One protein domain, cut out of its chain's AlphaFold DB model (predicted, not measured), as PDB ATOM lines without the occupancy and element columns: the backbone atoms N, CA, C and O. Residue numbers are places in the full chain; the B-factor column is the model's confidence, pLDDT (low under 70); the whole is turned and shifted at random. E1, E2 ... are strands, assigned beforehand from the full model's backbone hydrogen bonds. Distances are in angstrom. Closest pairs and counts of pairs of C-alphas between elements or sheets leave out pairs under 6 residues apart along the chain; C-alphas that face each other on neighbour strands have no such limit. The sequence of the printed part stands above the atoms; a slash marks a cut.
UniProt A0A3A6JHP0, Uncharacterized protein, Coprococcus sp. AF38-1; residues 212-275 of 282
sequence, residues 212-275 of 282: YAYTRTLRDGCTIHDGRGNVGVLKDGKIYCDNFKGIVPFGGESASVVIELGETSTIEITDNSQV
ATOM      1  N   TYR A 212      10.863 -26.997  27.543       92.25
ATOM      2  CA  TYR A 212       9.664 -26.985  26.699       92.25
ATOM      3  C   TYR A 212       9.277 -28.407  26.293       92.25
ATOM      4  O   TYR A 212      10.120 -29.182  25.835       92.25
ATOM      5  N   ALA A 213       7.995 -28.738  26.408       93.19
ATOM      6  CA  ALA A 213       7.443 -30.024  25.994       93.19
ATOM      7  C   ALA A 213       6.183 -29.847  25.148       93.19
ATOM      8  O   ALA A 213       5.486 -28.835  25.254       93.19
ATOM      9  N   TYR A 214       5.888 -30.831  24.295       94.38
ATOM     10  CA  TYR A 214       4.638 -30.862  23.540       94.38
ATOM     11  C   TYR A 214       3.479 -31.032  24.516       94.38
ATOM     12  O   TYR A 214       3.374 -32.058  25.190       94.38
ATOM     13  N   THR A 215       2.606 -30.030  24.596       94.19
ATOM     14  CA  THR A 215       1.616 -29.892  25.672       94.19
ATOM     15  C   THR A 215       0.699 -31.113  25.767       94.19
ATOM     16  O   THR A 215       0.407 -31.574  26.862       94.19
ATOM     17  N   ARG A 216       0.329 -31.711  24.626       93.75
ATOM     18  CA  ARG A 216      -0.522 -32.916  24.552       93.75
ATOM     19  C   ARG A 216       0.107 -34.181  25.149       93.75
ATOM     20  O   ARG A 216      -0.586 -35.177  25.299       93.75
ATOM     21  N   THR A 217       1.410 -34.165  25.426       93.56
ATOM     22  CA  THR A 217       2.174 -35.318  25.938       93.56
ATOM     23  C   THR A 217       2.460 -35.222  27.438       93.56
ATOM     24  O   THR A 217       3.083 -36.113  28.018       93.56
ATOM     25  N   LEU A 218       2.039 -34.129  28.077       94.81
ATOM     26  CA  LEU A 218       2.143 -33.968  29.523       94.81
ATOM     27  C   LEU A 218       1.172 -34.901  30.248       94.81
ATOM     28  O   LEU A 218       0.298 -35.527  29.646       94.81
ATOM     29  N   ARG A 219       1.354 -35.018  31.562       96.00
ATOM     30  CA  ARG A 219       0.477 -35.798  32.431       96.00
ATOM     31  C   ARG A 219      -0.961 -35.295  32.319       96.00
ATOM     32  O   ARG A 219      -1.222 -34.116  32.538       96.00
ATOM     33  N   ASP A 220      -1.882 -36.208  32.040       95.69
ATOM     34  CA  ASP A 220      -3.309 -35.905  32.073       95.69
ATOM     35  C   ASP A 220      -3.737 -35.462  33.483       95.69
ATOM     36  O   ASP A 220      -3.265 -35.997  34.489       95.69
ATOM     37  N   GLY A 221      -4.588 -34.447  33.556       96.44
ATOM     38  CA  GLY A 221      -5.009 -33.785  34.788       96.44
ATOM     39  C   GLY A 221      -4.029 -32.742  35.335       96.44
ATOM     40  O   GLY A 221      -4.299 -32.182  36.395       96.44
ATOM     41  N   CYS A 222      -2.901 -32.465  34.669       96.00
ATOM     42  CA  CYS A 222      -1.950 -31.476  35.176       96.00
ATOM     43  C   CYS A 222      -2.442 -30.033  34.983       96.00
ATOM     44  O   CYS A 222      -3.139 -29.703  34.018       96.00
ATOM     45  N   THR A 223      -2.047 -29.165  35.912       96.50
ATOM     46  CA  THR A 223      -2.327 -27.731  35.844       96.50
ATOM     47  C   THR A 223      -1.413 -27.060  34.826       96.50
ATOM     48  O   THR A 223      -0.200 -27.272  34.822       96.50
ATOM     49  N   ILE A 224      -1.998 -26.215  33.983       94.62
ATOM     50  CA  ILE A 224      -1.345 -25.470  32.914       94.62
ATOM     51  C   ILE A 224      -1.527 -23.973  33.157       94.62
ATOM     52  O   ILE A 224      -2.649 -23.504  33.341       94.62
ATOM     53  N   HIS A 225      -0.424 -23.229  33.111       91.25
ATOM     54  CA  HIS A 225      -0.407 -21.776  33.257       91.25
ATOM     55  C   HIS A 225      -0.064 -21.113  31.925       91.25
ATOM     56  O   HIS A 225       0.877 -21.536  31.253       91.25
ATOM     57  N   ASP A 226      -0.784 -20.057  31.551       86.88
ATOM     58  CA  ASP A 226      -0.357 -19.185  30.455       86.88
ATOM     59  C   ASP A 226       0.385 -17.938  30.971       86.88
ATOM     60  O   ASP A 226       0.376 -17.609  32.158       86.88
ATOM     61  N   GLY A 227       1.014 -17.199  30.053       80.94
ATOM     62  CA  GLY A 227       1.722 -15.956  30.380       80.94
ATOM     63  C   GLY A 227       0.820 -14.779  30.777       80.94
ATOM     64  O   GLY A 227       1.326 -13.687  31.022       80.94
ATOM     65  N   ARG A 228      -0.506 -14.960  30.809       82.38
ATOM     66  CA  ARG A 228      -1.506 -13.952  31.201       82.38
ATOM     67  C   ARG A 228      -2.148 -14.269  32.555       82.38
ATOM     68  O   ARG A 228      -3.051 -13.551  32.979       82.38
ATOM     69  N   GLY A 229      -1.674 -15.311  33.240       85.94
ATOM     70  CA  GLY A 229      -2.193 -15.742  34.536       85.94
ATOM     71  C   GLY A 229      -3.462 -16.592  34.447       85.94
ATOM     72  O   GLY A 229      -4.114 -16.801  35.470       85.94
ATOM     73  N   ASN A 230      -3.824 -17.084  33.259       91.75
ATOM     74  CA  ASN A 230      -4.869 -18.091  33.122       91.75
ATOM     75  C   ASN A 230      -4.359 -19.439  33.621       91.75
ATOM     76  O   ASN A 230      -3.206 -19.811  33.389       91.75
ATOM     77  N   VAL A 231      -5.251 -20.171  34.282       94.75
ATOM     78  CA  VAL A 231      -4.984 -21.505  34.814       94.75
ATOM     79  C   VAL A 231      -5.999 -22.461  34.212       94.75
ATOM     80  O   VAL A 231      -7.205 -22.233  34.312       94.75
ATOM     81  N   GLY A 232      -5.511 -23.512  33.566       95.31
ATOM     82  CA  GLY A 232      -6.337 -24.577  33.016       95.31
ATOM     83  C   GLY A 232      -5.849 -25.954  33.443       95.31
ATOM     84  O   GLY A 232      -4.765 -26.097  34.000       95.31
ATOM     85  N   VAL A 233      -6.650 -26.973  33.161       97.31
ATOM     86  CA  VAL A 233      -6.312 -28.380  33.383       97.31
ATOM     87  C   VAL A 233      -6.185 -29.059  32.029       97.31
ATOM     88  O   VAL A 233      -7.098 -28.979  31.203       97.31
ATOM     89  N   LEU A 234      -5.051 -29.716  31.787       96.81
ATOM     90  CA  LEU A 234      -4.889 -30.574  30.618       96.81
ATOM     91  C   LEU A 234      -5.697 -31.850  30.838       96.81
ATOM     92  O   LEU A 234      -5.445 -32.569  31.798       96.81
ATOM     93  N   LYS A 235      -6.637 -32.148  29.950       96.06
ATOM     94  CA  LYS A 235      -7.390 -33.398  29.968       96.06
ATOM     95  C   LYS A 235      -7.704 -33.846  28.547       96.06
ATOM     96  O   LYS A 235      -8.120 -33.031  27.727       96.06
ATOM     97  N   ASP A 236      -7.477 -35.117  28.236       91.50
ATOM     98  CA  ASP A 236      -7.781 -35.722  26.930       91.50
ATOM     99  C   ASP A 236      -7.160 -34.944  25.743       91.50
ATOM    100  O   ASP A 236      -7.738 -34.812  24.662       91.50
ATOM    101  N   GLY A 237      -5.964 -34.380  25.952       89.69
ATOM    102  CA  GLY A 237      -5.247 -33.586  24.947       89.69
ATOM    103  C   GLY A 237      -5.807 -32.177  24.698       89.69
ATOM    104  O   GLY A 237      -5.395 -31.537  23.727       89.69
ATOM    105  N   LYS A 238      -6.705 -31.687  25.560       95.50
ATOM    106  CA  LYS A 238      -7.295 -30.339  25.527       95.50
ATOM    107  C   LYS A 238      -7.048 -29.614  26.843       95.50
ATOM    108  O   LYS A 238      -6.858 -30.252  27.872       95.50
ATOM    109  N   ILE A 239      -7.072 -28.285  26.829       96.12
ATOM    110  CA  ILE A 239      -7.001 -27.497  28.067       96.12
ATOM    111  C   ILE A 239      -8.393 -26.983  28.407       96.12
ATOM    112  O   ILE A 239      -9.006 -26.278  27.609       96.12
ATOM    113  N   TYR A 240      -8.858 -27.306  29.606       96.75
ATOM    114  CA  TYR A 240     -10.098 -26.797  30.177       96.75
ATOM    115  C   TYR A 240      -9.763 -25.641  31.115       96.75
ATOM    116  O   TYR A 240      -8.967 -25.812  32.036       96.75
ATOM    117  N   CYS A 241     -10.322 -24.459  30.870       95.00
ATOM    118  CA  CYS A 241     -10.083 -23.271  31.687       95.00
ATOM    119  C   CYS A 241     -11.418 -22.600  32.006       95.00
ATOM    120  O   CYS A 241     -12.048 -22.040  31.114       95.00
ATOM    121  N   ASP A 242     -11.843 -22.650  33.268       92.69
ATOM    122  CA  ASP A 242     -13.178 -22.184  33.669       92.69
ATOM    123  C   ASP A 242     -13.290 -20.658  33.761       92.69
ATOM    124  O   ASP A 242     -14.379 -20.110  33.602       92.69
ATOM    125  N   ASN A 243     -12.167 -19.972  33.996       90.12
ATOM    126  CA  ASN A 243     -12.100 -18.525  34.197       90.12
ATOM    127  C   ASN A 243     -11.060 -17.888  33.267       90.12
ATOM    128  O   ASN A 243     -10.102 -17.253  33.717       90.12
ATOM    129  N   PHE A 244     -11.219 -18.106  31.963       91.25
ATOM    130  CA  PHE A 244     -10.293 -17.589  30.968       91.25
ATOM    131  C   PHE A 244     -10.428 -16.073  30.825       91.25
ATOM    132  O   PHE A 244     -11.490 -15.544  30.491       91.25
ATOM    133  N   LYS A 245      -9.311 -15.382  31.046       85.00
ATOM    134  CA  LYS A 245      -9.131 -13.940  30.909       85.00
ATOM    135  C   LYS A 245      -8.425 -13.668  29.585       85.00
ATOM    136  O   LYS A 245      -7.217 -13.863  29.429       85.00
ATOM    137  N   GLY A 246      -9.204 -13.226  28.606       83.19
ATOM    138  CA  GLY A 246      -8.744 -12.937  27.253       83.19
ATOM    139  C   GLY A 246      -9.762 -12.101  26.490       83.19
ATOM    140  O   GLY A 246     -10.518 -11.343  27.087       83.19
ATOM    141  N   ILE A 247      -9.788 -12.229  25.163       81.88
ATOM    142  CA  ILE A 247     -10.836 -11.594  24.357       81.88
ATOM    143  C   ILE A 247     -12.095 -12.447  24.492       81.88
ATOM    144  O   ILE A 247     -12.238 -13.461  23.810       81.88
ATOM    145  N   VAL A 248     -12.982 -12.045  25.396       85.12
ATOM    146  CA  VAL A 248     -14.287 -12.674  25.589       85.12
ATOM    147  C   VAL A 248     -15.324 -11.903  24.757       85.12
ATOM    148  O   VAL A 248     -15.455 -10.688  24.919       85.12
ATOM    149  N   PRO A 249     -16.037 -12.556  23.817       83.25
ATOM    150  CA  PRO A 249     -17.047 -11.897  22.988       83.25
ATOM    151  C   PRO A 249     -18.198 -11.281  23.799       83.25
ATOM    152  O   PRO A 249     -18.432 -11.641  24.950       83.25
ATOM    153  N   PHE A 250     -18.950 -10.372  23.167       88.38
ATOM    154  CA  PHE A 250     -20.169  -9.754  23.722       88.38
ATOM    155  C   PHE A 250     -19.979  -8.972  25.034       88.38
ATOM    156  O   PHE A 250     -20.940  -8.762  25.768       88.38
ATOM    157  N   GLY A 251     -18.755  -8.513  25.315       81.81
ATOM    158  CA  GLY A 251     -18.454  -7.728  26.515       81.81
ATOM    159  C   GLY A 251     -18.383  -8.554  27.801       81.81
ATOM    160  O   GLY A 251     -18.505  -7.982  28.879       81.81
ATOM    161  N   GLY A 252     -18.207  -9.876  27.707       82.31
ATOM    162  CA  GLY A 252     -17.989 -10.720  28.884       82.31
ATOM    163  C   GLY A 252     -16.655 -10.424  29.580       82.31
ATOM    164  O   GLY A 252     -15.672 -10.064  28.935       82.31
ATOM    165  N   GLU A 253     -16.614 -10.594  30.902       84.62
ATOM    166  CA  GLU A 253     -15.401 -10.376  31.709       84.62
ATOM    167  C   GLU A 253     -14.486 -11.612  31.734       84.62
ATOM    168  O   GLU A 253     -13.258 -11.494  31.710       84.62
ATOM    169  N   SER A 254     -15.080 -12.806  31.750       89.00
ATOM    170  CA  SER A 254     -14.395 -14.092  31.631       89.00
ATOM    171  C   SER A 254     -15.308 -15.131  30.978       89.00
ATOM    172  O   SER A 254     -16.516 -14.924  30.839       89.00
ATOM    173  N   ALA A 255     -14.724 -16.242  30.534       91.31
ATOM    174  CA  ALA A 255     -15.474 -17.366  29.990       91.31
ATOM    175  C   ALA A 255     -14.830 -18.697  30.370       91.31
ATOM    176  O   ALA A 255     -13.610 -18.787  30.518       91.31
ATOM    177  N   SER A 256     -15.647 -19.743  30.449       93.38
ATOM    178  CA  SER A 256     -15.147 -21.114  30.454       93.38
ATOM    179  C   SER A 256     -14.852 -21.535  29.017       93.38
ATOM    180  O   SER A 256     -15.717 -21.447  28.144       93.38
ATOM    181  N   VAL A 257     -13.620 -21.962  28.754       93.62
ATOM    182  CA  VAL A 257     -13.148 -22.325  27.415       93.62
ATOM    183  C   VAL A 257     -12.527 -23.714  27.410       93.62
ATOM    184  O   VAL A 257     -11.913 -24.156  28.383       93.62
ATOM    185  N   VAL A 258     -12.650 -24.381  26.263       95.75
ATOM    186  CA  VAL A 258     -11.913 -25.602  25.939       95.75
ATOM    187  C   VAL A 258     -10.979 -25.273  24.785       95.75
ATOM    188  O   VAL A 258     -11.427 -24.879  23.708       95.75
ATOM    189  N   ILE A 259      -9.679 -25.398  25.018       93.25
ATOM    190  CA  ILE A 259      -8.642 -25.073  24.042       93.25
ATOM    191  C   ILE A 259      -8.163 -26.371  23.401       93.25
ATOM    192  O   ILE A 259      -7.553 -27.220  24.057       93.25
ATOM    193  N   GLU A 260      -8.426 -26.502  22.105       94.56
ATOM    194  CA  GLU A 260      -7.862 -27.559  21.269       94.56
ATOM    195  C   GLU A 260      -6.376 -27.280  21.021       94.56
ATOM    196  O   GLU A 260      -5.989 -26.197  20.577       94.56
ATOM    197  N   LEU A 261      -5.529 -28.269  21.300       92.88
ATOM    198  CA  LEU A 261      -4.088 -28.155  21.109       92.88
ATOM    199  C   LEU A 261      -3.683 -28.705  19.742       92.88
ATOM    200  O   LEU A 261      -4.038 -29.829  19.384       92.88
ATOM    201  N   GLY A 262      -2.876 -27.954  18.996       88.44
ATOM    202  CA  GLY A 262      -2.230 -28.469  17.793       88.44
ATOM    203  C   GLY A 262      -1.165 -29.517  18.132       88.44
ATOM    204  O   GLY A 262      -0.660 -29.573  19.253       88.44
ATOM    205  N   GLU A 263      -0.771 -30.329  17.149       86.12
ATOM    206  CA  GLU A 263       0.293 -31.334  17.326       86.12
ATOM    207  C   GLU A 263       1.639 -30.709  17.723       86.12
ATOM    208  O   GLU A 263       2.439 -31.328  18.419       86.12
ATOM    209  N   THR A 264       1.880 -29.460  17.318       89.62
ATOM    210  CA  THR A 264       3.107 -28.713  17.613       89.62
ATOM    211  C   THR A 264       2.958 -27.727  18.770       89.62
ATOM    212  O   THR A 264       3.845 -26.899  18.975       89.62
ATOM    213  N   SER A 265       1.835 -27.746  19.496       92.25
ATOM    214  CA  SER A 265       1.646 -26.889  20.667       92.25
ATOM    215  C   SER A 265       2.616 -27.308  21.769       92.25
ATOM    216  O   SER A 265       2.663 -28.477  22.154       92.25
ATOM    217  N   THR A 266       3.396 -26.351  22.267       94.19
ATOM    218  CA  THR A 266       4.399 -26.583  23.312       94.19
ATOM    219  C   THR A 266       4.222 -25.617  24.465       94.19
ATOM    220  O   THR A 266       3.839 -24.469  24.241       94.19
ATOM    221  N   ILE A 267       4.591 -26.054  25.665       93.81
ATOM    222  CA  ILE A 267       4.595 -25.228  26.870       93.81
ATOM    223  C   ILE A 267       5.869 -25.453  27.681       93.81
ATOM    224  O   ILE A 267       6.477 -26.523  27.602       93.81
ATOM    225  N   GLU A 268       6.268 -24.431  28.429       94.12
ATOM    226  CA  GLU A 268       7.316 -24.519  29.438       94.12
ATOM    227  C   GLU A 268       6.805 -25.274  30.671       94.12
ATOM    228  O   GLU A 268       5.714 -24.996  31.170       94.12
ATOM    229  N   ILE A 269       7.585 -26.233  31.159       94.38
ATOM    230  CA  ILE A 269       7.298 -26.940  32.405       94.38
ATOM    231  C   ILE A 269       7.528 -25.982  33.572       94.38
ATOM    232  O   ILE A 269       8.616 -25.431  33.729       94.38
ATOM    233  N   THR A 270       6.523 -25.830  34.423       93.00
ATOM    234  CA  THR A 270       6.586 -25.024  35.649       93.00
ATOM    235  C   THR A 270       6.649 -25.890  36.901       93.00
ATOM    236  O   THR A 270       7.075 -25.414  37.947       93.00
ATOM    237  N   ASP A 271       6.243 -27.159  36.798       91.75
ATOM    238  CA  ASP A 271       6.239 -28.120  37.898       91.75
ATOM    239  C   ASP A 271       6.558 -29.535  37.383       91.75
ATOM    240  O   ASP A 271       6.009 -29.986  36.377       91.75
ATOM    241  N   ASN A 272       7.431 -30.270  38.079       90.44
ATOM    242  CA  ASN A 272       7.843 -31.620  37.670       90.44
ATOM    243  C   ASN A 272       6.688 -32.629  37.605       90.44
ATOM    244  O   ASN A 272       6.750 -33.579  36.821       90.44
ATOM    245  N   SER A 273       5.615 -32.426  38.373       92.69
ATOM    246  CA  SER A 273       4.414 -33.265  38.331       92.69
ATOM    247  C   SER A 273       3.694 -33.212  36.979       92.69
ATOM    248  O   SER A 273       3.004 -34.171  36.625       92.69
ATOM    249  N   GLN A 274       3.911 -32.164  36.173       94.56
ATOM    250  CA  GLN A 274       3.383 -32.068  34.808       94.56
ATOM    251  C   GLN A 274       3.974 -33.140  33.881       94.56
ATOM    252  O   GLN A 274       3.362 -33.480  32.869       94.56
ATOM    253  N   VAL A 275       5.141 -33.699  34.213       92.75
ATOM    254  CA  VAL A 275       5.855 -34.664  33.371       92.75
ATOM    255  C   VAL A 275       5.438 -36.099  33.701       92.75
ATOM    256  O   VAL A 275       5.285 -36.502  34.860       92.75
TER     257      VAL A 275
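This is residues 212 to 275 of the 282 residues of an uncharacterized protein of Coprococcus sp. AF38-1 (UniProt A0A3A6JHP0). A strongly twisted, curled sheet of four strands, E2 to E5, makes the body, and a small strand pair of E1 and E6 lies at one end of the long axis, beyond edge strand E2. At the other end the loop between E4 and E5 reaches out to Phe 250. The printed part has 64 residues, with no named helix and six named strands, E1 to E6 along the chain; the class is all strand, with 27 residues, under half, in named elements. The larger sheet has the order E2, E3, E4, E5, and both sheets are antiparallel. The whole is compact, with a radius of gyration of the C-alphas of 12.0 A, yet elongated, spanning 37 by 21 by 17 A.

E1 holds residues 212 to 214 and begins with C-alpha 212 at (9.664, -26.985, 26.699). E2 holds residues 223 to 225. E3, residues 231 to 235, is 13.1 A long, and E4, residues 238 to 244, 14.2 A. E5, residues 255 to 260, is 15.4 A long. E6 holds residues 266 to 268 and ends with C-alpha 268 at (7.316, -24.519, 29.438).

E2 to E5 form a meander, each strand the antiparallel neighbour of the one before. In hairpin E2 and E3, at 134 degrees, N 224 and O 232 are 2.8 A apart. In hairpin E3 and E4, at 152 degrees, N 233 and O 240 are 2.8 A apart. In hairpin E4 and E5, at 163 degrees, N 257 and O 241 are 2.8 A apart. E1 and E6 are antiparallel at 147 degrees, with N 213 and O 267 2.9 A apart. These four N and O pairs are within hydrogen-bond range. E2 and E6 are only just apart, at 8.5 A.

The C-alphas farthest apart, of Phe 250 and Asn 272, are 38.2 A apart. The printed part has no cut and no long link. Mean pLDDT of the printed part is 91.5, and no printed residue is under 70.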